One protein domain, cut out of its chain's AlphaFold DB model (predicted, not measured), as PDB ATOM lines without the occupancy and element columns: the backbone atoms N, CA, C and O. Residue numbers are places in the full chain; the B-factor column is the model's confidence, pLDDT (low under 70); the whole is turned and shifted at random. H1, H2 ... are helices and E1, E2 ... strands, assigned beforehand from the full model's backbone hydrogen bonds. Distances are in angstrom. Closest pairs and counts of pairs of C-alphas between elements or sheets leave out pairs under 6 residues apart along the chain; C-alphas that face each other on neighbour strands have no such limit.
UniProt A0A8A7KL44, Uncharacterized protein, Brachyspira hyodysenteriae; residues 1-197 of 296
ATOM      1  N   MET A   1      63.930   3.473  48.017       47.72
ATOM      2  CA  MET A   1      63.495   3.794  46.656       47.72
ATOM      3  C   MET A   1      63.471   5.301  46.481       47.72
ATOM      4  O   MET A   1      62.879   5.980  47.319       47.72
ATOM      5  N   ASN A   2      64.166   5.824  45.474       45.34
ATOM      6  CA  ASN A   2      64.036   7.230  45.083       45.34
ATOM      7  C   ASN A   2      62.858   7.398  44.096       45.34
ATOM      8  O   ASN A   2      62.289   6.422  43.610       45.34
ATOM      9  N   GLU A   3      62.456   8.636  43.826       46.22
ATOM     10  CA  GLU A   3      61.325   8.944  42.937       46.22
ATOM     11  C   GLU A   3      61.553   8.452  41.489       46.22
ATOM     12  O   GLU A   3      60.603   8.080  40.801       46.22
ATOM     13  N   GLU A   4      62.812   8.363  41.048       52.62
ATOM     14  CA  GLU A   4      63.201   7.934  39.696       52.62
ATOM     15  C   GLU A   4      62.992   6.429  39.468       52.62
ATOM     16  O   GLU A   4      62.408   6.042  38.457       52.62
ATOM     17  N   GLU A   5      63.384   5.576  40.420       49.19
ATOM     18  CA  GLU A   5      63.163   4.117  40.383       49.19
ATOM     19  C   GLU A   5      61.662   3.777  40.304       49.19
ATOM     20  O   GLU A   5      61.237   2.839  39.626       49.19
ATOM     21  N   LEU A   6      60.843   4.602  40.954       49.62
ATOM     22  CA  LEU A   6      59.387   4.502  41.010       49.62
ATOM     23  C   LEU A   6      58.710   4.906  39.696       49.62
ATOM     24  O   LEU A   6      57.776   4.241  39.234       49.62
ATOM     25  N   ILE A   7      59.190   5.988  39.083       56.59
ATOM     26  CA  ILE A   7      58.771   6.417  37.746       56.59
ATOM     27  C   ILE A   7      59.143   5.339  36.726       56.59
ATOM     28  O   ILE A   7      58.300   4.967  35.913       56.59
ATOM     29  N   GLN A   8      60.341   4.761  36.831       59.84
ATOM     30  CA  GLN A   8      60.796   3.670  35.969       59.84
ATOM     31  C   GLN A   8      59.897   2.427  36.089       59.84
ATOM     32  O   GLN A   8      59.492   1.862  35.075       59.84
ATOM     33  N   LEU A   9      59.526   2.019  37.309       56.44
ATOM     34  CA  LEU A   9      58.627   0.881  37.542       56.44
ATOM     35  C   LEU A   9      57.228   1.125  36.954       56.44
ATOM     36  O   LEU A   9      56.649   0.235  36.329       56.44
ATOM     37  N   LYS A  10      56.686   2.337  37.122       57.16
ATOM     38  CA  LYS A  10      55.392   2.734  36.548       57.16
ATOM     39  C   LYS A  10      55.431   2.754  35.017       57.16
ATOM     40  O   LYS A  10      54.483   2.285  34.389       57.16
ATOM     41  N   GLU A  11      56.507   3.280  34.432       60.31
ATOM     42  CA  GLU A  11      56.719   3.283  32.982       60.31
ATOM     43  C   GLU A  11      56.808   1.850  32.439       60.31
ATOM     44  O   GLU A  11      56.071   1.503  31.517       60.31
ATOM     45  N   ASN A  12      57.593   0.981  33.083       59.62
ATOM     46  CA  ASN A  12      57.735  -0.427  32.702       59.62
ATOM     47  C   ASN A  12      56.406  -1.203  32.762       59.62
ATOM     48  O   ASN A  12      56.153  -2.040  31.902       59.62
ATOM     49  N   LEU A  13      55.556  -0.927  33.759       54.34
ATOM     50  CA  LEU A  13      54.295  -1.649  33.970       54.34
ATOM     51  C   LEU A  13      53.123  -1.134  33.123       54.34
ATOM     52  O   LEU A  13      52.199  -1.900  32.857       54.34
ATOM     53  N   PHE A  14      53.110   0.146  32.730       51.00
ATOM     54  CA  PHE A  14      51.918   0.752  32.114       51.00
ATOM     55  C   PHE A  14      52.144   1.581  30.853       51.00
ATOM     56  O   PHE A  14      51.176   1.793  30.126       51.00
ATOM     57  N   ASN A  15      53.363   2.057  30.598       52.97
ATOM     58  CA  ASN A  15      53.645   2.993  29.503       52.97
ATOM     59  C   ASN A  15      54.718   2.479  28.520       52.97
ATOM     60  O   ASN A  15      55.006   3.145  27.529       52.97
ATOM     61  N   GLY A  16      55.278   1.288  28.757       54.84
ATOM     62  CA  GLY A  16      56.135   0.572  27.811       54.84
ATOM     63  C   GLY A  16      55.365  -0.033  26.627       54.84
ATOM     64  O   GLY A  16      54.167   0.185  26.454       54.84
ATOM     65  N   GLU A  17      56.051  -0.857  25.831       45.16
ATOM     66  CA  GLU A  17      55.556  -1.489  24.586       45.16
ATOM     67  C   GLU A  17      54.245  -2.301  24.741       45.16
ATOM     68  O   GLU A  17      53.596  -2.652  23.760       45.16
ATOM     69  N   TYR A  18      53.830  -2.571  25.981       42.31
ATOM     70  CA  TYR A  18      52.676  -3.389  26.353       42.31
ATOM     71  C   TYR A  18      51.429  -2.580  26.762       42.31
ATOM     72  O   TYR A  18      50.381  -3.166  27.035       42.31
ATOM     73  N   ALA A  19      51.493  -1.240  26.758       44.09
ATOM     74  CA  ALA A  19      50.397  -0.345  27.160       44.09
ATOM     75  C   ALA A  19      49.090  -0.542  26.357       44.09
ATOM     76  O   ALA A  19      47.990  -0.293  26.860       44.09
ATOM     77  N   ASP A  20      49.186  -1.032  25.119       43.78
ATOM     78  CA  ASP A  20      48.032  -1.294  24.255       43.78
ATOM     79  C   ASP A  20      47.197  -2.517  24.682       43.78
ATOM     80  O   ASP A  20      46.020  -2.611  24.321       43.78
ATOM     81  N   ILE A  21      47.751  -3.407  25.513       42.84
ATOM     82  CA  ILE A  21      47.103  -4.645  25.988       42.84
ATOM     83  C   ILE A  21      46.077  -4.359  27.107       42.84
ATOM     84  O   ILE A  21      45.228  -5.194  27.406       42.84
ATOM     85  N   LEU A  22      46.066  -3.146  27.676       38.81
ATOM     86  CA  LEU A  22      45.124  -2.725  28.726       38.81
ATOM     87  C   LEU A  22      43.718  -2.368  28.207       38.81
ATOM     88  O   LEU A  22      42.784  -2.216  28.996       38.81
ATOM     89  N   LYS A  23      43.559  -2.196  26.890       43.47
ATOM     90  CA  LYS A  23      42.310  -1.760  26.236       43.47
ATOM     91  C   LYS A  23      41.153  -2.786  26.233       43.47
ATOM     92  O   LYS A  23      40.014  -2.323  26.254       43.47
ATOM     93  N   PRO A  24      41.362  -4.120  26.215       40.66
ATOM     94  CA  PRO A  24      40.265  -5.098  26.131       40.66
ATOM     95  C   PRO A  24      39.613  -5.503  27.468       40.66
ATOM     96  O   PRO A  24      38.741  -6.367  27.467       40.66
ATOM     97  N   LEU A  25      40.042  -4.961  28.611       46.66
ATOM     98  CA  LEU A  25      39.757  -5.547  29.930       46.66
ATOM     99  C   LEU A  25      38.641  -4.828  30.702       46.66
ATOM    100  O   LEU A  25      38.361  -3.650  30.479       46.66
ATOM    101  N   SER A  26      38.018  -5.539  31.651       48.88
ATOM    102  CA  SER A  26      36.965  -4.980  32.504       48.88
ATOM    103  C   SER A  26      37.492  -3.804  33.339       48.88
ATOM    104  O   SER A  26      38.610  -3.818  33.865       48.88
ATOM    105  N   SER A  27      36.666  -2.768  33.496       50.03
ATOM    106  CA  SER A  27      37.025  -1.543  34.221       50.03
ATOM    107  C   SER A  27      37.437  -1.790  35.680       50.03
ATOM    108  O   SER A  27      38.221  -1.015  36.225       50.03
ATOM    109  N   GLY A  28      36.950  -2.872  36.304       51.94
ATOM    110  CA  GLY A  28      37.280  -3.251  37.682       51.94
ATOM    111  C   GLY A  28      38.719  -3.749  37.865       51.94
ATOM    112  O   GLY A  28      39.399  -3.331  38.801       51.94
ATOM    113  N   ASN A  29      39.225  -4.565  36.939       53.84
ATOM    114  CA  ASN A  29      40.547  -5.194  37.072       53.84
ATOM    115  C   ASN A  29      41.682  -4.215  36.737       53.84
ATOM    116  O   ASN A  29      42.709  -4.173  37.419       53.84
ATOM    117  N   VAL A  30      41.458  -3.344  35.747       54.09
ATOM    118  CA  VAL A  30      42.374  -2.237  35.424       54.09
ATOM    119  C   VAL A  30      42.429  -1.219  36.571       54.09
ATOM    120  O   VAL A  30      43.499  -0.685  36.875       54.09
ATOM    121  N   PHE A  31      41.300  -0.963  37.240       57.16
ATOM    122  CA  PHE A  31      41.261  -0.129  38.442       57.16
ATOM    123  C   PHE A  31      42.071  -0.749  39.587       57.16
ATOM    124  O   PHE A  31      42.873  -0.042  40.196       57.16
ATOM    125  N   LEU A  32      41.929  -2.055  39.839       57.62
ATOM    126  CA  LEU A  32      42.683  -2.764  40.876       57.62
ATOM    127  C   LEU A  32      44.196  -2.612  40.651       57.62
ATOM    128  O   LEU A  32      44.870  -2.059  41.517       57.62
ATOM    129  N   ALA A  33      44.712  -2.938  39.461       56.62
ATOM    130  CA  ALA A  33      46.138  -2.792  39.142       56.62
ATOM    131  C   ALA A  33      46.654  -1.340  39.275       56.62
ATOM    132  O   ALA A  33      47.702  -1.092  39.877       56.62
ATOM    133  N   LYS A  34      45.905  -0.345  38.771       55.00
ATOM    134  CA  LYS A  34      46.302   1.078  38.851       55.00
ATOM    135  C   LYS A  34      46.237   1.640  40.272       55.00
ATOM    136  O   LYS A  34      47.096   2.437  40.658       55.00
ATOM    137  N   SER A  35      45.228   1.250  41.050       59.12
ATOM    138  CA  SER A  35      45.027   1.719  42.426       59.12
ATOM    139  C   SER A  35      46.144   1.252  43.362       59.12
ATOM    140  O   SER A  35      46.550   1.991  44.258       59.12
ATOM    141  N   VAL A  36      46.685   0.064  43.106       58.62
ATOM    142  CA  VAL A  36      47.755  -0.560  43.886       58.62
ATOM    143  C   VAL A  36      49.042   0.204  43.691       58.62
ATOM    144  O   VAL A  36      49.603   0.710  44.656       58.62
ATOM    145  N   LEU A  37      49.455   0.395  42.440       55.97
ATOM    146  CA  LEU A  37      50.670   1.143  42.143       55.97
ATOM    147  C   LEU A  37      50.540   2.589  42.625       55.97
ATOM    148  O   LEU A  37      51.419   3.066  43.327       55.97
ATOM    149  N   THR A  38      49.400   3.250  42.405       56.03
ATOM    150  CA  THR A  38      49.159   4.604  42.945       56.03
ATOM    151  C   THR A  38      49.239   4.650  44.472       56.03
ATOM    152  O   THR A  38      49.758   5.616  45.036       56.03
ATOM    153  N   SER A  39      48.745   3.608  45.148       56.31
ATOM    154  CA  SER A  39      48.891   3.468  46.592       56.31
ATOM    155  C   SER A  39      50.364   3.344  46.936       56.31
ATOM    156  O   SER A  39      50.851   4.217  47.630       56.31
ATOM    157  N   TYR A  40      51.121   2.400  46.384       53.31
ATOM    158  CA  TYR A  40      52.551   2.224  46.677       53.31
ATOM    159  C   TYR A  40      53.457   3.409  46.274       53.31
ATOM    160  O   TYR A  40      54.478   3.611  46.922       53.31
ATOM    161  N   ILE A  41      53.045   4.249  45.319       49.56
ATOM    162  CA  ILE A  41      53.798   5.418  44.816       49.56
ATOM    163  C   ILE A  41      53.873   6.602  45.808       49.56
ATOM    164  O   ILE A  41      54.773   7.427  45.697       49.56
ATOM    165  N   LYS A  42      52.968   6.731  46.791       51.03
ATOM    166  CA  LYS A  42      53.045   7.839  47.773       51.03
ATOM    167  C   LYS A  42      54.187   7.640  48.788       51.03
ATOM    168  O   LYS A  42      54.193   6.622  49.473       51.03
ATOM    169  N   ASP A  43      55.069   8.646  48.874       44.88
ATOM    170  CA  ASP A  43      56.259   8.828  49.733       44.88
ATOM    171  C   ASP A  43      56.563   7.748  50.785       44.88
ATOM    172  O   ASP A  43      55.788   7.491  51.711       44.88
ATOM    173  N   PHE A  44      57.771   7.188  50.683       47.50
ATOM    174  CA  PHE A  44      58.313   6.201  51.609       47.50
ATOM    175  C   PHE A  44      59.366   6.842  52.523       47.50
ATOM    176  O   PHE A  44      60.526   6.990  52.143       47.50
ATOM    177  N   SER A  45      58.973   7.213  53.743       46.97
ATOM    178  CA  SER A  45      59.905   7.709  54.771       46.97
ATOM    179  C   SER A  45      60.039   6.779  55.990       46.97
ATOM    180  O   SER A  45      61.005   6.907  56.738       46.97
ATOM    181  N   SER A  46      59.080   5.864  56.217       53.47
ATOM    182  CA  SER A  46      58.997   4.932  57.365       53.47
ATOM    183  C   SER A  46      57.864   3.892  57.176       53.47
ATOM    184  O   SER A  46      57.272   3.835  56.098       53.47
ATOM    185  N   LYS A  47      57.553   3.072  58.209       54.59
ATOM    186  CA  LYS A  47      56.396   2.147  58.231       54.59
ATOM    187  C   LYS A  47      55.135   2.841  57.723       54.59
ATOM    188  O   LYS A  47      54.750   3.893  58.240       54.59
ATOM    189  N   ARG A  48      54.478   2.234  56.739       58.16
ATOM    190  CA  ARG A  48      53.398   2.883  56.010       58.16
ATOM    191  C   ARG A  48      52.048   2.274  56.333       58.16
ATOM    192  O   ARG A  48      51.823   1.095  56.096       58.16
ATOM    193  N   LYS A  49      51.128   3.122  56.790       51.59
ATOM    194  CA  LYS A  49      49.716   2.782  56.955       51.59
ATOM    195  C   LYS A  49      49.025   2.812  55.589       51.59
ATOM    196  O   LYS A  49      48.662   3.880  55.092       51.59
ATOM    197  N   LEU A  50      48.884   1.653  54.963       53.38
ATOM    198  CA  LEU A  50      48.222   1.491  53.672       53.38
ATOM    199  C   LEU A  50      46.746   1.186  53.901       53.38
ATOM    200  O   LEU A  50      46.397   0.387  54.765       53.38
ATOM    201  N   GLN A  51      45.861   1.856  53.160       54.56
ATOM    202  CA  GLN A  51      44.446   1.501  53.181       54.56
ATOM    203  C   GLN A  51      44.307   0.154  52.480       54.56
ATOM    204  O   GLN A  51      44.747  -0.001  51.337       54.56
ATOM    205  N   ALA A  52      43.670  -0.810  53.135       52.06
ATOM    206  CA  ALA A  52      43.133  -1.960  52.439       52.06
ATOM    207  C   ALA A  52      42.094  -1.407  51.454       52.06
ATOM    208  O   ALA A  52      40.984  -1.054  51.843       52.06
ATOM    209  N   ILE A  53      42.506  -1.183  50.200       51.16
ATOM    210  CA  ILE A  53      41.627  -0.655  49.147       51.16
ATOM    211  C   ILE A  53      40.329  -1.471  49.176       51.16
ATOM    212  O   ILE A  53      40.395  -2.694  49.319       51.16
ATOM    213  N   ALA A  54      39.188  -0.781  49.042       43.12
ATOM    214  CA  ALA A  54      37.795  -1.240  49.191       43.12
ATOM    215  C   ALA A  54      37.394  -2.519  48.416       43.12
ATOM    216  O   ALA A  54      36.252  -2.954  48.469       43.12
ATOM    217  N   LEU A  55      38.337  -3.123  47.704       44.03
ATOM    218  CA  LEU A  55      38.232  -4.387  47.003       44.03
ATOM    219  C   LEU A  55      38.242  -5.620  47.908       44.03
ATOM    220  O   LEU A  55      37.787  -6.641  47.425       44.03
ATOM    221  N   PHE A  56      38.728  -5.560  49.159       47.94
ATOM    222  CA  PHE A  56      38.833  -6.745  50.040       47.94
ATOM    223  C   PHE A  56      37.746  -6.874  51.112       47.94
ATOM    224  O   PHE A  56      37.682  -7.882  51.811       47.94
ATOM    225  N   THR A  57      36.887  -5.868  51.264       41.44
ATOM    226  CA  THR A  57      35.798  -5.900  52.242       41.44
ATOM    227  C   THR A  57      34.573  -5.256  51.623       41.44
ATOM    228  O   THR A  57      34.570  -4.057  51.359       41.44
ATOM    229  N   SER A  58      33.517  -6.042  51.419       35.97
ATOM    230  CA  SER A  58      32.231  -5.622  50.834       35.97
ATOM    231  C   SER A  58      31.483  -4.540  51.627       35.97
ATOM    232  O   SER A  58      30.410  -4.110  51.221       35.97
ATOM    233  N   ASN A  59      32.057  -4.054  52.727       34.22
ATOM    234  CA  ASN A  59      31.586  -2.910  53.485       34.22
ATOM    235  C   ASN A  59      32.764  -1.972  53.757       34.22
ATOM    236  O   ASN A  59      33.854  -2.437  54.081       34.22
ATOM    237  N   ASN A  60      32.514  -0.665  53.636       37.31
ATOM    238  CA  ASN A  60      33.413   0.464  53.900       37.31
ATOM    239  C   ASN A  60      34.090   0.411  55.285       37.31
ATOM    240  O   ASN A  60      33.789   1.218  56.166       37.31
ATOM    241  N   TYR A  61      35.027  -0.503  55.495       44.75
ATOM    242  CA  TYR A  61      35.922  -0.451  56.632       44.75
ATOM    243  C   TYR A  61      37.215   0.225  56.207       44.75
ATOM    244  O   TYR A  61      37.871  -0.154  55.239       44.75
ATOM    245  N   ASN A  62      37.599   1.228  56.989       51.75
ATOM    246  CA  ASN A  62      38.924   1.826  56.977       51.75
ATOM    247  C   ASN A  62      39.939   0.833  57.575       51.75
ATOM    248  O   ASN A  62      40.556   1.113  58.604       51.75
ATOM    249  N   PHE A  63      40.062  -0.361  56.987       50.41
ATOM    250  CA  PHE A  63      41.133  -1.277  57.345       50.41
ATOM    251  C   PHE A  63      42.431  -0.690  56.829       50.41
ATOM    252  O   PHE A  63      42.551  -0.294  55.668       50.41
ATOM    253  N   TYR A  64      43.398  -0.620  57.726       61.62
ATOM    254  CA  TYR A  64      44.741  -0.233  57.382       61.62
ATOM    255  C   TYR A  64      45.699  -1.277  57.915       61.62
ATOM    256  O   TYR A  64      45.471  -1.829  58.992       61.62
ATOM    257  N   TYR A  65      46.774  -1.494  57.180       63.12
ATOM    258  CA  TYR A  65      47.877  -2.348  57.589       63.12
ATOM    259  C   TYR A  65      49.178  -1.559  57.472       63.12
ATOM    260  O   TYR A  65      49.259  -0.560  56.749       63.12
ATOM    261  N   GLU A  66      50.163  -1.966  58.257       65.38
ATOM    262  CA  GLU A  66      51.512  -1.439  58.226       65.38
ATOM    263  C   GLU A  66      52.380  -2.333  57.342       65.38
ATOM    264  O   GLU A  66      52.596  -3.505  57.654       65.38
ATOM    265  N   ASP A  67      52.906  -1.756  56.263       67.56
ATOM    266  CA  ASP A  67      54.032  -2.331  55.526       67.56
ATOM    267  C   ASP A  67      55.330  -1.642  55.974       67.56
ATOM    268  O   ASP A  67      55.432  -0.411  55.999       67.56
ATOM    269  N   ASP A  68      56.334  -2.439  56.335       69.94
ATOM    270  CA  ASP A  68      57.685  -1.977  56.675       69.94
ATOM    271  C   ASP A  68      58.603  -1.825  55.442       69.94
ATOM    272  O   ASP A  68      59.820  -1.648  55.560       69.94
ATOM    273  N   GLY A  69      58.021  -1.924  54.247       71.00
ATOM    274  CA  GLY A  69      58.706  -1.916  52.957       71.00
ATOM    275  C   GLY A  69      59.040  -3.315  52.455       71.00
ATOM    276  O   GLY A  69      59.753  -3.450  51.465       71.00
ATOM    277  N   SER A  70      58.558  -4.356  53.132       74.94
ATOM    278  CA  SER A  70      58.723  -5.755  52.739       74.94
ATOM    279  C   SER A  70      58.184  -6.032  51.339       74.94
ATOM    280  O   SER A  70      58.898  -6.621  50.528       74.94
ATOM    281  N   VAL A  71      56.988  -5.530  51.017       75.06
ATOM    282  CA  VAL A  71      56.373  -5.714  49.695       75.06
ATOM    283  C   VAL A  71      57.214  -5.035  48.616       75.06
ATOM    284  O   VAL A  71      57.493  -5.638  47.585       75.06
ATOM    285  N   LEU A  72      57.703  -3.820  48.877       71.19
ATOM    286  CA  LEU A  72      58.573  -3.099  47.945       71.19
ATOM    287  C   LEU A  72      59.912  -3.806  47.724       71.19
ATOM    288  O   LEU A  72      60.312  -3.971  46.578       71.19
ATOM    289  N   ARG A  73      60.574  -4.288  48.785       79.31
ATOM    290  CA  ARG A  73      61.830  -5.055  48.661       79.31
ATOM    291  C   ARG A  73      61.642  -6.308  47.807       79.31
ATOM    292  O   ARG A  73      62.518  -6.654  47.018       79.31
ATOM    293  N   VAL A  74      60.501  -6.981  47.963       82.75
ATOM    294  CA  VAL A  74      60.134  -8.135  47.138       82.75
ATOM    295  C   VAL A  74      59.931  -7.728  45.679       82.75
ATOM    296  O   VAL A  74      60.495  -8.364  44.793       82.75
ATOM    297  N   ILE A  75      59.175  -6.658  45.427       77.06
ATOM    298  CA  ILE A  75      58.916  -6.148  44.076       77.06
ATOM    299  C   ILE A  75      60.220  -5.727  43.386       77.06
ATOM    300  O   ILE A  75      60.472  -6.144  42.261       77.06
ATOM    301  N   GLU A  76      61.072  -4.950  44.054       74.25
ATOM    302  CA  GLU A  76      62.367  -4.515  43.521       74.25
ATOM    303  C   GLU A  76      63.270  -5.711  43.206       74.25
ATOM    304  O   GLU A  76      63.846  -5.785  42.122       74.25
ATOM    305  N   GLY A  77      63.370  -6.675  44.128       80.62
ATOM    306  CA  GLY A  77      64.136  -7.900  43.912       80.62
ATOM    307  C   GLY A  77      63.632  -8.697  42.709       80.62
ATOM    308  O   GLY A  77      64.430  -9.178  41.900       80.62
ATOM    309  N   LEU A  78      62.311  -8.785  42.558       85.25
ATOM    310  CA  LEU A  78      61.676  -9.517  41.473       85.25
ATOM    311  C   LEU A  78      61.907  -8.834  40.121       85.25
ATOM    312  O   LEU A  78      62.337  -9.488  39.175       85.25
ATOM    313  N   ILE A  79      61.680  -7.524  40.037       77.81
ATOM    314  CA  ILE A  79      61.822  -6.759  38.791       77.81
ATOM    315  C   ILE A  79      63.291  -6.656  38.370       77.81
ATOM    316  O   ILE A  79      63.627  -6.939  37.220       77.81
ATOM    317  N   ASN A  80      64.177  -6.292  39.301       80.19
ATOM    318  CA  ASN A  80      65.573  -5.994  38.976       80.19
ATOM    319  C   ASN A  80      66.425  -7.259  38.841       80.19
ATOM    320  O   ASN A  80      67.352  -7.288  38.035       80.19
ATOM    321  N   ASN A  81      66.124  -8.300  39.626       84.88
ATOM    322  CA  ASN A  81      66.998  -9.468  39.773       84.88
ATOM    323  C   ASN A  81      66.299 -10.812  39.516       84.88
ATOM    324  O   ASN A  81      66.926 -11.848  39.730       84.88
ATOM    325  N   LYS A  82      65.017 -10.824  39.113       87.06
ATOM    326  CA  LYS A  82      64.193 -12.047  38.987       87.06
ATOM    327  C   LYS A  82      64.211 -12.906  40.259       87.06
ATOM    328  O   LYS A  82      64.201 -14.132  40.204       87.06
ATOM    329  N   ASN A  83      64.283 -12.261  41.423       87.12
ATOM    330  CA  ASN A  83      64.479 -12.930  42.702       87.12
ATOM    331  C   ASN A  83      63.396 -12.521  43.704       87.12
ATOM    332  O   ASN A  83      63.190 -11.338  43.947       87.12
ATOM    333  N   ILE A  84      62.746 -13.509  44.321       89.88
ATOM    334  CA  ILE A  84      61.677 -13.308  45.303       89.88
ATOM    335  C   ILE A  84      62.053 -13.737  46.733       89.88
ATOM    336  O   ILE A  84      61.202 -13.746  47.614       89.88
ATOM    337  N   SER A  85      63.324 -14.041  47.015       85.75
ATOM    338  CA  SER A  85      63.773 -14.553  48.324       85.75
ATOM    339  C   SER A  85      63.489 -13.611  49.497       85.75
ATOM    340  O   SER A  85      63.369 -14.047  50.639       85.75
ATOM    341  N   ALA A  86      63.329 -12.308  49.244       82.88
ATOM    342  CA  ALA A  86      62.902 -11.356  50.267       82.88
ATOM    343  C   ALA A  86      61.518 -11.703  50.854       82.88
ATOM    344  O   ALA A  86      61.248 -11.357  52.005       82.88
ATOM    345  N   MET A  87      60.676 -12.412  50.096       85.50
ATOM    346  CA  MET A  87      59.349 -12.862  50.512       85.50
ATOM    347  C   MET A  87      59.432 -13.975  51.561       85.50
ATOM    348  O   MET A  87      58.518 -14.124  52.364       85.50
ATOM    349  N   ASP A  88      60.550 -14.701  51.627       81.94
ATOM    350  CA  ASP A  88      60.784 -15.788  52.589       81.94
ATOM    351  C   ASP A  88      60.897 -15.270  54.026       81.94
ATOM    352  O   ASP A  88      60.660 -16.002  54.985       81.94
ATOM    353  N   ASN A  89      61.238 -13.988  54.176       79.25
ATOM    354  CA  ASN A  89      61.339 -13.315  55.467       79.25
ATOM    355  C   ASN A  89      59.995 -12.736  55.938       79.25
ATOM    356  O   ASN A  89      59.932 -12.144  57.016       79.25
ATOM    357  N   ILE A  90      58.936 -12.864  55.134       81.44
ATOM    358  CA  ILE A  90      57.601 -12.376  55.470       81.44
ATOM    359  C   ILE A  90      56.830 -13.505  56.149       81.44
ATOM    360  O   ILE A  90      56.561 -14.554  55.567       81.44
ATOM    361  N   SER A  91      56.442 -13.269  57.399       76.56
ATOM    362  CA  SER A  91      55.545 -14.163  58.124       76.56
ATOM    363  C   SER A  91      54.117 -13.949  57.623       76.56
ATOM    364  O   SER A  91      53.471 -12.984  58.017       76.56
ATOM    365  N   PHE A  92      53.587 -14.837  56.780       78.31
ATOM    366  CA  PHE A  92      52.146 -14.869  56.477       78.31
ATOM    367  C   PHE A  92      51.364 -15.562  57.604       78.31
ATOM    368  O   PHE A  92      50.679 -16.566  57.406       78.31
ATOM    369  N   ASP A  93      51.535 -15.059  58.827       71.31
ATOM    370  CA  ASP A  93      50.867 -15.566  60.025       71.31
ATOM    371  C   ASP A  93      49.388 -15.139  60.114       71.31
ATOM    372  O   ASP A  93      48.777 -14.630  59.171       71.31
ATOM    373  N   LEU A  94      48.795 -15.393  61.282       72.75
ATOM    374  CA  LEU A  94      47.372 -15.236  61.580       72.75
ATOM    375  C   LEU A  94      46.971 -13.812  61.957       72.75
ATOM    376  O   LEU A  94      45.901 -13.608  62.534       72.75
ATOM    377  N   THR A  95      47.801 -12.822  61.645       79.31
ATOM    378  CA  THR A  95      47.444 -11.425  61.856       79.31
ATOM    379  C   THR A  95      46.731 -10.846  60.639       79.31
ATOM    380  O   THR A  95      47.050 -11.134  59.485       79.31
ATOM    381  N   VAL A  96      45.789  -9.941  60.906       76.62
ATOM    382  CA  VAL A  96      45.111  -9.143  59.874       76.62
ATOM    383  C   VAL A  96      46.120  -8.400  58.993       76.62
ATOM    384  O   VAL A  96      45.929  -8.316  57.784       76.62
ATOM    385  N   ASN A  97      47.209  -7.897  59.584       77.88
ATOM    386  CA  ASN A  97      48.259  -7.179  58.866       77.88
ATOM    387  C   ASN A  97      48.888  -8.041  57.768       77.88
ATOM    388  O   ASN A  97      48.973  -7.614  56.620       77.88
ATOM    389  N   ASN A  98      49.272  -9.268  58.116       81.19
ATOM    390  CA  ASN A  98      49.973 -10.160  57.202       81.19
ATOM    391  C   ASN A  98      49.036 -10.768  56.153       81.19
ATOM    392  O   ASN A  98      49.438 -10.931  55.003       81.19
ATOM    393  N   ALA A  99      47.762 -10.983  56.497       79.12
ATOM    394  CA  ALA A  99      46.744 -11.345  55.514       79.12
ATOM    395  C   ALA A  99      46.536 -10.243  54.467       79.12
ATOM    396  O   ALA A  99      46.540 -10.514  53.269       79.12
ATOM    397  N   LEU A 100      46.413  -8.985  54.899       78.31
ATOM    398  CA  LEU A 100      46.277  -7.849  53.983       78.31
ATOM    399  C   LEU A 100      47.518  -7.676  53.099       78.31
ATOM    400  O   LEU A 100      47.376  -7.430  51.903       78.31
ATOM    401  N   LEU A 101      48.704  -7.896  53.666       80.56
ATOM    402  CA  LEU A 101      49.975  -7.859  52.950       80.56
ATOM    403  C   LEU A 101      50.084  -8.968  51.886       80.56
ATOM    404  O   LEU A 101      50.548  -8.715  50.776       80.56
ATOM    405  N   TYR A 102      49.585 -10.179  52.166       85.56
ATOM    406  CA  TYR A 102      49.443 -11.230  51.149       85.56
ATOM    407  C   TYR A 102      48.517 -10.794  49.998       85.56
ATOM    408  O   TYR A 102      48.807 -11.039  48.824       85.56
ATOM    409  N   GLY A 103      47.439 -10.073  50.319       79.19
ATOM    410  CA  GLY A 103      46.538  -9.476  49.331       79.19
ATOM    411  C   GLY A 103      47.228  -8.496  48.372       79.19
ATOM    412  O   GLY A 103      46.826  -8.398  47.210       79.19
ATOM    413  N   ASP A 104      48.290  -7.801  48.790       77.38
ATOM    414  CA  ASP A 104      49.062  -6.934  47.888       77.38
ATOM    415  C   ASP A 104      49.941  -7.681  46.906       77.38
ATOM    416  O   ASP A 104      50.104  -7.224  45.775       77.38
ATOM    417  N   PHE A 105      50.455  -8.849  47.277       84.69
ATOM    418  CA  PHE A 105      51.154  -9.685  46.310       84.69
ATOM    419  C   PHE A 105      50.209 -10.143  45.200       84.69
ATOM    420  O   PHE A 105      50.579 -10.078  44.029       84.69
ATOM    421  N   LEU A 106      48.952 -10.466  45.525       84.00
ATOM    422  CA  LEU A 106      47.942 -10.778  44.508       84.00
ATOM    423  C   LEU A 106      47.648  -9.574  43.606       84.00
ATOM    424  O   LEU A 106      47.495  -9.687  42.394       84.00
ATOM    425  N   ARG A 107      47.594  -8.378  44.180       75.44
ATOM    426  CA  ARG A 107      47.462  -7.152  43.392       75.44
ATOM    427  C   ARG A 107      48.647  -6.942  42.451       75.44
ATOM    428  O   ARG A 107      48.459  -6.500  41.317       75.44
ATOM    429  N   PHE A 108      49.853  -7.272  42.903       77.00
ATOM    430  CA  PHE A 108      51.046  -7.208  42.076       77.00
ATOM    431  C   PHE A 108      51.040  -8.276  40.974       77.00
ATOM    432  O   PHE A 108      51.414  -7.962  39.850       77.00
ATOM    433  N   VAL A 109      50.495  -9.472  41.226       86.38
ATOM    434  CA  VAL A 109      50.205 -10.481  40.188       86.38
ATOM    435  C   VAL A 109      49.377  -9.877  39.047       86.38
ATOM    436  O   VAL A 109      49.781  -9.967  37.888       86.38
ATOM    437  N   TYR A 110      48.276  -9.180  39.351       77.62
ATOM    438  CA  TYR A 110      47.481  -8.493  38.322       77.62
ATOM    439  C   TYR A 110      48.288  -7.420  37.579       77.62
ATOM    440  O   TYR A 110      48.181  -7.307  36.358       77.62
ATOM    441  N   ALA A 111      49.106  -6.639  38.289       73.06
ATOM    442  CA  ALA A 111      49.951  -5.623  37.666       73.06
ATOM    443  C   ALA A 111      50.991  -6.229  36.708       73.06
ATOM    444  O   ALA A 111      51.144  -5.728  35.598       73.06
ATOM    445  N   LEU A 112      51.660  -7.317  37.101       80.38
ATOM    446  CA  LEU A 112      52.631  -8.023  36.263       80.38
ATOM    447  C   LEU A 112      51.966  -8.653  35.036       80.38
ATOM    448  O   LEU A 112      52.478  -8.521  33.924       80.38
ATOM    449  N   TYR A 113      50.808  -9.295  35.224       80.62
ATOM    450  CA  TYR A 113      50.039  -9.895  34.136       80.62
ATOM    451  C   TYR A 113      49.635  -8.855  33.091       80.62
ATOM    452  O   TYR A 113      49.913  -9.024  31.905       80.62
ATOM    453  N   PHE A 114      49.045  -7.741  33.529       70.88
ATOM    454  CA  PHE A 114      48.616  -6.682  32.622       70.88
ATOM    455  C   PHE A 114      49.767  -5.845  32.052       70.88
ATOM    456  O   PHE A 114      49.630  -5.307  30.957       70.88
ATOM    457  N   GLY A 115      50.893  -5.761  32.760       67.56
ATOM    458  CA  GLY A 115      52.122  -5.129  32.280       67.56
ATOM    459  C   GLY A 115      52.941  -6.000  31.321       67.56
ATOM    460  O   GLY A 115      53.969  -5.551  30.826       67.56
ATOM    461  N   GLY A 116      52.522  -7.244  31.053       72.88
ATOM    462  CA  GLY A 116      53.216  -8.151  30.132       72.88
ATOM    463  C   GLY A 116      54.500  -8.784  30.689       72.88
ATOM    464  O   GLY A 116      55.244  -9.415  29.936       72.88
ATOM    465  N   LEU A 117      54.754  -8.674  31.996       78.06
ATOM    466  CA  LEU A 117      55.953  -9.191  32.669       78.06
ATOM    467  C   LEU A 117      55.794 -10.676  33.032       78.06
ATOM    468  O   LEU A 117      55.585 -11.046  34.188       78.06
ATOM    469  N   LYS A 118      55.835 -11.542  32.012       86.44
ATOM    470  CA  LYS A 118      55.505 -12.977  32.139       86.44
ATOM    471  C   LYS A 118      56.458 -13.769  33.037       86.44
ATOM    472  O   LYS A 118      56.014 -14.683  33.731       86.44
ATOM    473  N   GLU A 119      57.751 -13.465  32.997       88.50
ATOM    474  CA  GLU A 119      58.758 -14.192  33.777       88.50
ATOM    475  C   GLU A 119      58.580 -13.906  35.273       88.50
ATOM    476  O   GLU A 119      58.430 -14.825  36.076       88.50
ATOM    477  N   GLU A 120      58.483 -12.629  35.634       88.56
ATOM    478  CA  GLU A 120      58.240 -12.165  36.998       88.56
ATOM    479  C   GLU A 120      56.899 -12.644  37.525       88.56
ATOM    480  O   GLU A 120      56.810 -13.081  38.673       88.56
ATOM    481  N   LEU A 121      55.866 -12.598  36.679       90.38
ATOM    482  CA  LEU A 121      54.555 -13.137  37.007       90.38
ATOM    483  C   LEU A 121      54.661 -14.612  37.392       90.38
ATOM    484  O   LEU A 121      54.131 -15.008  38.424       90.38
ATOM    485  N   THR A 122      55.369 -15.416  36.597       93.12
ATOM    486  CA  THR A 122      55.521 -16.856  36.850       93.12
ATOM    487  C   THR A 122      56.232 -17.114  38.179       93.12
ATOM    488  O   THR A 122      55.783 -17.940  38.974       93.12
ATOM    489  N   ILE A 123      57.312 -16.377  38.457       93.62
ATOM    490  CA  ILE A 123      58.060 -16.485  39.717       93.62
ATOM    491  C   ILE A 123      57.163 -16.138  40.912       93.62
ATOM    492  O   ILE A 123      57.123 -16.887  41.892       93.62
ATOM    493  N   LEU A 124      56.421 -15.031  40.825       92.50
ATOM    494  CA  LEU A 124      55.514 -14.600  41.886       92.50
ATOM    495  C   LEU A 124      54.365 -15.585  42.095       92.50
ATOM    496  O   LEU A 124      54.075 -15.926  43.237       92.50
ATOM    497  N   LEU A 125      53.740 -16.072  41.020       94.19
ATOM    498  CA  LEU A 125      52.641 -17.033  41.093       94.19
ATOM    499  C   LEU A 125      53.064 -18.327  41.780       94.19
ATOM    500  O   LEU A 125      52.380 -18.764  42.704       94.19
ATOM    501  N   ASN A 126      54.209 -18.896  41.389       92.12
ATOM    502  CA  ASN A 126      54.736 -20.107  42.018       92.12
ATOM    503  C   ASN A 126      54.923 -19.902  43.521       92.12
ATOM    504  O   ASN A 126      54.468 -20.712  44.329       92.12
ATOM    505  N   ARG A 127      55.524 -18.772  43.909       91.50
ATOM    506  CA  ARG A 127      55.776 -18.482  45.319       91.50
ATOM    507  C   ARG A 127      54.488 -18.230  46.099       91.50
ATOM    508  O   ARG A 127      54.326 -18.736  47.206       91.50
ATOM    509  N   MET A 128      53.550 -17.479  45.527       92.06
ATOM    510  CA  MET A 128      52.247 -17.244  46.141       92.06
ATOM    511  C   MET A 128      51.485 -18.547  46.356       92.06
ATOM    512  O   MET A 128      50.896 -18.705  47.424       92.06
ATOM    513  N   HIS A 129      51.529 -19.467  45.391       90.38
ATOM    514  CA  HIS A 129      50.872 -20.768  45.479       90.38
ATOM    515  C   HIS A 129      51.468 -21.641  46.594       90.38
ATOM    516  O   HIS A 129      50.724 -22.202  47.396       90.38
ATOM    517  N   GLU A 130      52.797 -21.685  46.732       90.12
ATOM    518  CA  GLU A 130      53.460 -22.371  47.855       90.12
ATOM    519  C   GLU A 130      52.996 -21.828  49.217       90.12
ATOM    520  O   GLU A 130      52.762 -22.592  50.159       90.12
ATOM    521  N   PHE A 131      52.806 -20.511  49.323       90.75
ATOM    522  CA  PHE A 131      52.332 -19.891  50.556       90.75
ATOM    523  C   PHE A 131      50.874 -20.204  50.886       90.75
ATOM    524  O   PHE A 131      50.551 -20.225  52.072       90.75
ATOM    525  N   ILE A 132      50.008 -20.494  49.907       93.00
ATOM    526  CA  ILE A 132      48.606 -20.865  50.179       93.00
ATOM    527  C   ILE A 132      48.559 -22.049  51.141       93.00
ATOM    528  O   ILE A 132      47.905 -21.957  52.179       93.00
ATOM    529  N   LEU A 133      49.307 -23.115  50.842       90.19
ATOM    530  CA  LEU A 133      49.352 -24.322  51.667       90.19
ATOM    531  C   LEU A 133      49.844 -24.028  53.092       90.19
ATOM    532  O   LEU A 133      49.312 -24.563  54.069       90.19
ATOM    533  N   ILE A 134      50.865 -23.177  53.219       90.69
ATOM    534  CA  ILE A 134      51.435 -22.781  54.512       90.69
ATOM    535  C   ILE A 134      50.401 -21.987  55.317       90.69
ATOM    536  O   ILE A 134      50.139 -22.307  56.478       90.69
ATOM    537  N   ILE A 135      49.778 -20.987  54.691       92.25
ATOM    538  CA  ILE A 135      48.758 -20.124  55.293       92.25
ATOM    539  C   ILE A 135      47.575 -20.965  55.778       92.25
ATOM    540  O   ILE A 135      47.187 -20.872  56.944       92.25
ATOM    541  N   THR A 136      47.020 -21.825  54.924       93.62
ATOM    542  CA  THR A 136      45.838 -22.632  55.258       93.62
ATOM    543  C   THR A 136      46.127 -23.623  56.376       93.62
ATOM    544  O   THR A 136      45.326 -23.755  57.302       93.62
ATOM    545  N   SER A 137      47.285 -24.286  56.328       91.69
ATOM    546  CA  SER A 137      47.706 -25.232  57.365       91.69
ATOM    547  C   SER A 137      47.884 -24.528  58.708       91.69
ATOM    548  O   SER A 137      47.394 -25.012  59.731       91.69
ATOM    549  N   ASN A 138      48.514 -23.349  58.705       91.19
ATOM    550  CA  ASN A 138      48.703 -22.543  59.905       91.19
ATOM    551  C   ASN A 138      47.367 -22.077  60.492       91.19
ATOM    552  O   ASN A 138      47.169 -22.203  61.700       91.19
ATOM    553  N   ILE A 139      46.440 -21.590  59.662       92.50
ATOM    554  CA  ILE A 139      45.096 -21.172  60.090       92.50
ATOM    555  C   ILE A 139      44.371 -22.315  60.798       92.50
ATOM    556  O   ILE A 139      43.932 -22.161  61.939       92.50
ATOM    557  N   VAL A 140      44.288 -23.478  60.151       93.12
ATOM    558  CA  VAL A 140      43.532 -24.618  60.676       93.12
ATOM    559  C   VAL A 140      44.172 -25.188  61.939       93.12
ATOM    560  O   VAL A 140      43.465 -25.476  62.907       93.12
ATOM    561  N   LEU A 141      45.499 -25.336  61.962       93.12
ATOM    562  CA  LEU A 141      46.207 -25.859  63.130       93.12
ATOM    563  C   LEU A 141      46.005 -24.959  64.351       93.12
ATOM    564  O   LEU A 141      45.654 -25.450  65.424       93.12
ATOM    565  N   ASN A 142      46.181 -23.649  64.186       90.88
ATOM    566  CA  ASN A 142      46.038 -22.705  65.288       90.88
ATOM    567  C   ASN A 142      44.588 -22.581  65.749       90.88
ATOM    568  O   ASN A 142      44.352 -22.488  66.948       90.88
ATOM    569  N   PHE A 143      43.604 -22.653  64.846       91.25
ATOM    570  CA  PHE A 143      42.196 -22.639  65.244       91.25
ATOM    571  C   PHE A 143      41.834 -23.815  66.161       91.25
ATOM    572  O   PHE A 143      41.094 -23.642  67.132       91.25
ATOM    573  N   LYS A 144      42.387 -25.006  65.885       90.38
ATOM    574  CA  LYS A 144      42.151 -26.223  66.678       90.38
ATOM    575  C   LYS A 144      42.687 -26.118  68.107       90.38
ATOM    576  O   LYS A 144      42.063 -26.659  69.015       90.38
ATOM    577  N   ILE A 145      43.816 -25.437  68.306       91.81
ATOM    578  CA  ILE A 145      44.476 -25.311  69.619       91.81
ATOM    579  C   ILE A 145      44.160 -23.995  70.347       91.81
ATOM    580  O   ILE A 145      44.480 -23.858  71.526       91.81
ATOM    581  N   ALA A 146      43.547 -23.027  69.662       87.69
ATOM    582  CA  ALA A 146      43.228 -21.717  70.211       87.69
ATOM    583  C   ALA A 146      42.144 -21.783  71.296       87.69
ATOM    584  O   ALA A 146      41.134 -22.487  71.175       87.69
ATOM    585  N   ASN A 147      42.319 -20.966  72.336       87.19
ATOM    586  CA  ASN A 147      41.249 -20.680  73.286       87.19
ATOM    587  C   ASN A 147      40.169 -19.787  72.633       87.19
ATOM    588  O   ASN A 147      40.338 -19.264  71.531       87.19
ATOM    589  N   LEU A 148      39.045 -19.587  73.326       75.69
ATOM    590  CA  LEU A 148      37.925 -18.808  72.793       75.69
ATOM    591  C   LEU A 148      38.293 -17.347  72.458       75.69
ATOM    592  O   LEU A 148      37.762 -16.804  71.492       75.69
ATOM    593  N   ALA A 149      39.192 -16.723  73.225       71.62
ATOM    594  CA  ALA A 149      39.607 -15.336  73.003       71.62
ATOM    595  C   ALA A 149      40.442 -15.189  71.718       71.62
ATOM    596  O   ALA A 149      40.239 -14.245  70.957       71.62
ATOM    597  N   ASP A 150      41.307 -16.163  71.433       77.19
ATOM    598  CA  ASP A 150      42.179 -16.156  70.253       77.19
ATOM    599  C   ASP A 150      41.429 -16.545  68.967       77.19
ATOM    600  O   ASP A 150      41.761 -16.070  67.875       77.19
ATOM    601  N   LYS A 151      40.361 -17.350  69.080       79.12
ATOM    602  CA  LYS A 151      39.540 -17.771  67.932       79.12
ATOM    603  C   LYS A 151      38.934 -16.601  67.165       79.12
ATOM    604  O   LYS A 151      38.845 -16.684  65.943       79.12
ATOM    605  N   LEU A 152      38.562 -15.505  67.833       77.25
ATOM    606  CA  LEU A 152      38.010 -14.325  67.155       77.25
ATOM    607  C   LEU A 152      39.003 -13.723  66.152       77.25
ATOM    608  O   LEU A 152      38.625 -13.416  65.024       77.25
ATOM    609  N   SER A 153      40.274 -13.596  66.538       74.88
ATOM    610  CA  SER A 153      41.324 -13.105  65.638       74.88
ATOM    611  C   SER A 153      41.489 -14.036  64.434       74.88
ATOM    612  O   SER A 153      41.521 -13.588  63.289       74.88
ATOM    613  N   ILE A 154      41.487 -15.350  64.682       81.69
ATOM    614  CA  ILE A 154      41.606 -16.361  63.627       81.69
ATOM    615  C   ILE A 154      40.407 -16.312  62.674       81.69
ATOM    616  O   ILE A 154      40.608 -16.403  61.466       81.69
ATOM    617  N   TYR A 155      39.181 -16.105  63.166       77.31
ATOM    618  CA  TYR A 155      37.996 -15.919  62.322       77.31
ATOM    619  C   TYR A 155      38.129 -14.714  61.389       77.31
ATOM    620  O   TYR A 155      37.855 -14.824  60.189       77.31
ATOM    621  N   ILE A 156      38.566 -13.568  61.919       76.94
ATOM    622  CA  ILE A 156      38.748 -12.343  61.132       76.94
ATOM    623  C   ILE A 156      39.817 -12.576  60.062       76.94
ATOM    624  O   ILE A 156      39.559 -12.362  58.878       76.94
ATOM    625  N   THR A 157      40.986 -13.082  60.452       80.06
ATOM    626  CA  THR A 157      42.086 -13.345  59.521       80.06
ATOM    627  C   THR A 157      41.706 -14.377  58.457       80.06
ATOM    628  O   THR A 157      41.965 -14.171  57.273       80.06
ATOM    629  N   SER A 158      41.010 -15.448  58.843       83.38
ATOM    630  CA  SER A 158      40.500 -16.463  57.911       83.38
ATOM    631  C   SER A 158      39.512 -15.875  56.906       83.38
ATOM    632  O   SER A 158      39.522 -16.263  55.743       83.38
ATOM    633  N   SER A 159      38.681 -14.916  57.326       79.81
ATOM    634  CA  SER A 159      37.735 -14.237  56.430       79.81
ATOM    635  C   SER A 159      38.466 -13.430  55.358       79.81
ATOM    636  O   SER A 159      38.074 -13.461  54.194       79.81
ATOM    637  N   ILE A 160      39.557 -12.757  55.737       80.19
ATOM    638  CA  ILE A 160      40.396 -11.986  54.812       80.19
ATOM    639  C   ILE A 160      41.075 -12.921  53.807       80.19
ATOM    640  O   ILE A 160      40.964 -12.694  52.605       80.19
ATOM    641  N   TYR A 161      41.717 -14.000  54.266       87.31
ATOM    642  CA  TYR A 161      42.364 -14.957  53.362       87.31
ATOM    643  C   TYR A 161      41.374 -15.653  52.429       87.31
ATOM    644  O   TYR A 161      41.646 -15.753  51.236       87.31
ATOM    645  N   ARG A 162      40.200 -16.069  52.928       87.81
ATOM    646  CA  ARG A 162      39.141 -16.641  52.080       87.81
ATOM    647  C   ARG A 162      38.742 -15.696  50.952       87.81
ATOM    648  O   ARG A 162      38.555 -16.145  49.826       87.81
ATOM    649  N   TYR A 163      38.638 -14.403  51.245       80.44
ATOM    650  CA  TYR A 163      38.333 -13.402  50.232       80.44
ATOM    651  C   TYR A 163      39.501 -13.193  49.254       80.44
ATOM    652  O   TYR A 163      39.289 -13.092  48.050       80.44
ATOM    653  N   ILE A 164      40.749 -13.167  49.735       85.25
ATOM    654  CA  ILE A 164      41.927 -13.101  48.855       85.25
ATOM    655  C   ILE A 164      41.958 -14.309  47.909       85.25
ATOM    656  O   ILE A 164      42.269 -14.148  46.733       85.25
ATOM    657  N   PHE A 165      41.584 -15.497  48.386       91.62
ATOM    658  CA  PHE A 165      41.496 -16.699  47.559       91.62
ATOM    659  C   PHE A 165      40.378 -16.634  46.513       91.62
ATOM    660  O   PHE A 165      40.590 -17.143  45.420       91.62
ATOM    661  N   ASP A 166      39.251 -15.958  46.773       82.38
ATOM    662  CA  ASP A 166      38.271 -15.659  45.711       82.38
ATOM    663  C   ASP A 166      38.923 -14.823  44.599       82.38
ATOM    664  O   ASP A 166      38.904 -15.210  43.435       82.38
ATOM    665  N   VAL A 167      39.595 -13.726  44.960       82.56
ATOM    666  CA  VAL A 167      40.252 -12.842  43.978       82.56
ATOM    667  C   VAL A 167      41.384 -13.560  43.227       82.56
ATOM    668  O   VAL A 167      41.666 -13.250  42.067       82.56
ATOM    669  N   PHE A 168      42.054 -14.512  43.882       91.06
ATOM    670  CA  PHE A 168      43.124 -15.299  43.275       91.06
ATOM    671  C   PHE A 168      42.563 -16.391  42.351       91.06
ATOM    672  O   PHE A 168      43.116 -16.638  41.283       91.06
ATOM    673  N   SER A 169      41.423 -16.984  42.708       90.50
ATOM    674  CA  SER A 169      40.662 -17.871  41.825       90.50
ATOM    675  C   SER A 169      40.202 -17.134  40.562       90.50
ATOM    676  O   SER A 169      40.446 -17.619  39.456       90.50
ATOM    677  N   ASP A 170      39.648 -15.924  40.711       85.00
ATOM    678  CA  ASP A 170      39.253 -15.062  39.588       85.00
ATOM    679  C   ASP A 170      40.450 -14.725  38.684       85.00
ATOM    680  O   ASP A 170      40.332 -14.700  37.458       85.00
ATOM    681  N   PHE A 171      41.631 -14.502  39.275       87.88
ATOM    682  CA  PHE A 171      42.852 -14.296  38.497       87.88
ATOM    683  C   PHE A 171      43.183 -15.525  37.648       87.88
ATOM    684  O   PHE A 171      43.466 -15.378  36.461       87.88
ATOM    685  N   TYR A 172      43.156 -16.725  38.232       93.19
ATOM    686  CA  TYR A 172      43.490 -17.952  37.511       93.19
ATOM    687  C   TYR A 172      42.480 -18.297  36.411       93.19
ATOM    688  O   TYR A 172      42.882 -18.842  35.382       93.19
ATOM    689  N   ASP A 173      41.212 -17.914  36.576       85.88
ATOM    690  CA  ASP A 173      40.207 -17.981  35.509       85.88
ATOM    691  C   ASP A 173      40.612 -17.112  34.305       85.88
ATOM    692  O   ASP A 173      40.697 -17.591  33.176       85.88
ATOM    693  N   ILE A 174      40.981 -15.849  34.558       86.50
ATOM    694  CA  ILE A 174      41.459 -14.910  33.525       86.50
ATOM    695  C   ILE A 174      42.777 -15.386  32.900       86.50
ATOM    696  O   ILE A 174      42.989 -15.254  31.693       86.50
ATOM    697  N   TYR A 175      43.681 -15.920  33.722       89.44
ATOM    698  CA  TYR A 175      44.982 -16.426  33.295       89.44
ATOM    699  C   TYR A 175      44.864 -17.708  32.452       89.44
ATOM    700  O   TYR A 175      45.772 -18.010  31.676       89.44
ATOM    701  N   GLY A 176      43.740 -18.426  32.554       90.19
ATOM    702  CA  GLY A 176      43.480 -19.675  31.837       90.19
ATOM    703  C   GLY A 176      44.088 -20.912  32.503       90.19
ATOM    704  O   GLY A 176      44.312 -21.917  31.831       90.19
ATOM    705  N   ASP A 177      44.363 -20.855  33.806       94.94
ATOM    706  CA  ASP A 177      44.937 -21.959  34.581       94.94
ATOM    707  C   ASP A 177      43.892 -22.537  35.540       94.94
ATOM    708  O   ASP A 177      43.822 -22.226  36.732       94.94
ATOM    709  N   LEU A 178      43.038 -23.387  34.972       96.06
ATOM    710  CA  LEU A 178      41.912 -23.997  35.679       96.06
ATOM    711  C   LEU A 178      42.358 -24.930  36.817       96.06
ATOM    712  O   LEU A 178      41.628 -25.079  37.797       96.06
ATOM    713  N   GLN A 179      43.550 -25.527  36.715       96.69
ATOM    714  CA  GLN A 179      44.096 -26.395  37.760       96.69
ATOM    715  C   GLN A 179      44.389 -25.581  39.018       96.69
ATOM    716  O   GLN A 179      43.856 -25.875  40.087       96.69
ATOM    717  N   ASN A 180      45.161 -24.502  38.876       96.25
ATOM    718  CA  ASN A 180      45.456 -23.633  40.006       96.25
ATOM    719  C   ASN A 180      44.199 -22.933  40.532       96.25
ATOM    720  O   ASN A 180      44.054 -22.779  41.744       96.25
ATOM    721  N   ARG A 181      43.239 -22.586  39.664       96.50
ATOM    722  CA  ARG A 181      41.921 -22.090  40.091       96.50
ATOM    723  C   ARG A 181      41.221 -23.069  41.043       96.50
ATOM    724  O   ARG A 181      40.735 -22.643  42.094       96.50
ATOM    725  N   ALA A 182      41.180 -24.358  40.691       97.50
ATOM    726  CA  ALA A 182      40.586 -25.401  41.524       97.50
ATOM    727  C   ALA A 182      41.342 -25.582  42.846       97.50
ATOM    728  O   ALA A 182      40.716 -25.649  43.906       97.50
ATOM    729  N   ASP A 183      42.675 -25.567  42.810       97.06
ATOM    730  CA  ASP A 183      43.509 -25.727  44.002       97.06
ATOM    731  C   ASP A 183      43.352 -24.553  44.984       97.06
ATOM    732  O   ASP A 183      43.214 -24.774  46.191       97.06
ATOM    733  N   VAL A 184      43.284 -23.305  44.508       96.88
ATOM    734  CA  VAL A 184      42.994 -22.139  45.367       96.88
ATOM    735  C   VAL A 184      41.615 -22.265  46.019       96.88
ATOM    736  O   VAL A 184      41.472 -22.065  47.230       96.88
ATOM    737  N   MET A 185      40.595 -22.643  45.242       97.44
ATOM    738  CA  MET A 185      39.238 -22.819  45.764       97.44
ATOM    739  C   MET A 185      39.134 -23.975  46.752       97.44
ATOM    740  O   MET A 185      38.372 -23.888  47.715       97.44
ATOM    741  N   TYR A 186      39.906 -25.042  46.562       97.69
ATOM    742  CA  TYR A 186      40.003 -26.128  47.530       97.69
ATOM    743  C   TYR A 186      40.541 -25.628  48.874       97.69
ATOM    744  O   TYR A 186      39.943 -25.890  49.917       97.69
ATOM    745  N   HIS A 187      41.618 -24.843  48.861       97.38
ATOM    746  CA  HIS A 187      42.211 -24.281  50.074       97.38
ATOM    747  C   HIS A 187      41.287 -23.284  50.786       97.38
ATOM    748  O   HIS A 187      41.220 -23.272  52.019       97.38
ATOM    749  N   LYS A 188      40.517 -22.495  50.028       95.25
ATOM    750  CA  LYS A 188      39.443 -21.659  50.577       95.25
ATOM    751  C   LYS A 188      38.414 -22.500  51.331       95.25
ATOM    752  O   LYS A 188      38.176 -22.250  52.512       95.25
ATOM    753  N   SER A 189      37.858 -23.516  50.674       96.69
ATOM    754  CA  SER A 189      36.873 -24.422  51.272       96.69
ATOM    755  C   SER A 189      37.438 -25.190  52.463       96.69
ATOM    756  O   SER A 189      36.749 -25.373  53.463       96.69
ATOM    757  N   TYR A 190      38.719 -25.561  52.425       96.50
ATOM    758  CA  TYR A 190      39.399 -26.196  53.549       96.50
ATOM    759  C   TYR A 190      39.414 -25.303  54.798       96.50
ATOM    760  O   TYR A 190      39.117 -25.791  55.893       96.50
ATOM    761  N   ILE A 191      39.692 -23.999  54.653       94.31
ATOM    762  CA  ILE A 191      39.563 -23.035  55.759       94.31
ATOM    763  C   ILE A 191      38.110 -22.981  56.236       94.31
ATOM    764  O   ILE A 191      37.865 -23.085  57.438       94.31
ATOM    765  N   THR A 192      37.148 -22.850  55.321       92.00
ATOM    766  CA  THR A 192      35.724 -22.737  55.663       92.00
ATOM    767  C   THR A 192      35.246 -23.929  56.483       92.00
ATOM    768  O   THR A 192      34.712 -23.735  57.571       92.00
ATOM    769  N   CYS A 193      35.524 -25.154  56.042       93.81
ATOM    770  CA  CYS A 193      35.079 -26.366  56.729       93.81
ATOM    771  C   CYS A 193      35.785 -26.616  58.069       93.81
ATOM    772  O   CYS A 193      35.223 -27.274  58.935       93.81
ATOM    773  N   ASN A 194      37.015 -26.126  58.265       94.25
ATOM    774  CA  ASN A 194      37.770 -26.379  59.501       94.25
ATOM    775  C   ASN A 194      37.681 -25.246  60.531       94.25
ATOM    776  O   ASN A 194      37.908 -25.488  61.717       94.25
ATOM    777  N   VAL A 195      37.423 -24.017  60.087       88.75
ATOM    778  CA  VAL A 195      37.395 -22.824  60.944       88.75
ATOM    779  C   VAL A 195      35.988 -22.271  61.069       88.75
ATOM    780  O   VAL A 195      35.597 -21.869  62.153       88.75
ATOM    781  N   MET A 196      35.225 -22.250  59.977       84.75
ATOM    782  CA  MET A 196      33.918 -21.595  59.871       84.75
ATOM    783  C   MET A 196      32.782 -22.600  59.647       84.75
ATOM    784  O   MET A 196      31.770 -22.244  59.047       84.75
ATOM    785  N   SER A 197      32.937 -23.836  60.130       85.31
ATOM    786  CA  SER A 197      31.968 -24.926  59.943       85.31
ATOM    787  C   SER A 197      30.560 -24.571  60.417       85.31
ATOM    788  O   SER A 197      29.581 -25.042  59.849       85.31
TER     789      SER A 197
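What this domain is: This is residues 1 to 197 of the 296 residues of an uncharacterized protein of Brachyspira hyodysenteriae (UniProt A0A8A7KL44). Helix H6 runs through the core, and H7, H8 and H9 make a bundle with it: H7 and H8 run beside H6, and H9 covers H7 and H8 on the side away from H6. On the other side of H6, H3 crosses it steeply, and a small hairpin of E1 and E2 packs through E2 on the start of H6; H4 with the short H5 stands beside this core, while H1 and H2 lie farthest out. The printed part has 197 residues, mostly helix, in the order H1 H2 H3 E1 E2 H4 H5 H6 H7 H8 H9; the two strands are antiparallel. It is compact, with a radius of gyration of the C-alphas of 16.7 A, and spans 52 by 40 by 33 A.

How they stand to each other: E1, residues 48 to 51, and E2, residues 64 to 67, form an antiparallel hairpin at 144 degrees, with N 50 and O 65 within hydrogen-bond range at 2.9 A. The closest C-alphas of E2 and H6, residues 96 to 114, are those of Tyr 65 and Asn 97, 5.0 A apart. H6 is the hub, touching five helices. H3, residues 27 to 41, touches it at a steep tilt of 65 degrees, closest at Ala 33 and Ala 111, 5.0 A. H1, residues 3 to 14, and H6 only just touch, and only at their ends, with 3 pairs of C-alphas within 8 A, closest at Leu 13 and Ala 111, 7.0 A. H2, residues 19 to 22, is close to H6 but not clearly touching, closest at Leu 22 and Phe 114, 6.6 A. H4, residues 70 to 81, H6, H7, residues 118 to 145, H8, residues 148 to 175, and H9, residues 178 to 195, form a bundle, a group of helices packed together. H4 only just touches H6, with 3 pairs within 8 A, closest at Val 71 and Phe 105, 7.4 A; H5, residues 85 to 89, touches H4, closest at Val 74 and Ala 86, 5.3 A. H8 touches H6 the same way at a shallow tilt of 4 degrees, closest at Val 96 and Thr 157, 5.2 A. H6 and H7, H7 and H8, and H8 and H9 are helical hairpins; H8 and H9 come closest at Ser 169 and Arg 181, 4.7 A. Every O i to N i+4 pair is within hydrogen-bond range in H1, H3, H4 and H9, against 14 of 15 in H6, 22 of 24 in H7 and in H8, and 0 of 1 in H5, where 2 of 2 O i to N i+3 pairs are; H2 is too short for an i+4 pair.

Where its parts are: H1 begins at C-alpha 3 (61.325, 8.944, 42.937), and H9 ends at C-alpha 195 (37.395, -22.824, 60.944). H7 is 41.0 A long, H8 40.2 A and H6 27.6 A.

The domain as a whole: The C-alphas farthest apart, of Glu 17 and Asn 147, are 54.3 A apart. The printed part has no cut, and its long link is E1 to E2. Residues 1 to 68 and residue 115 are under pLDDT 70.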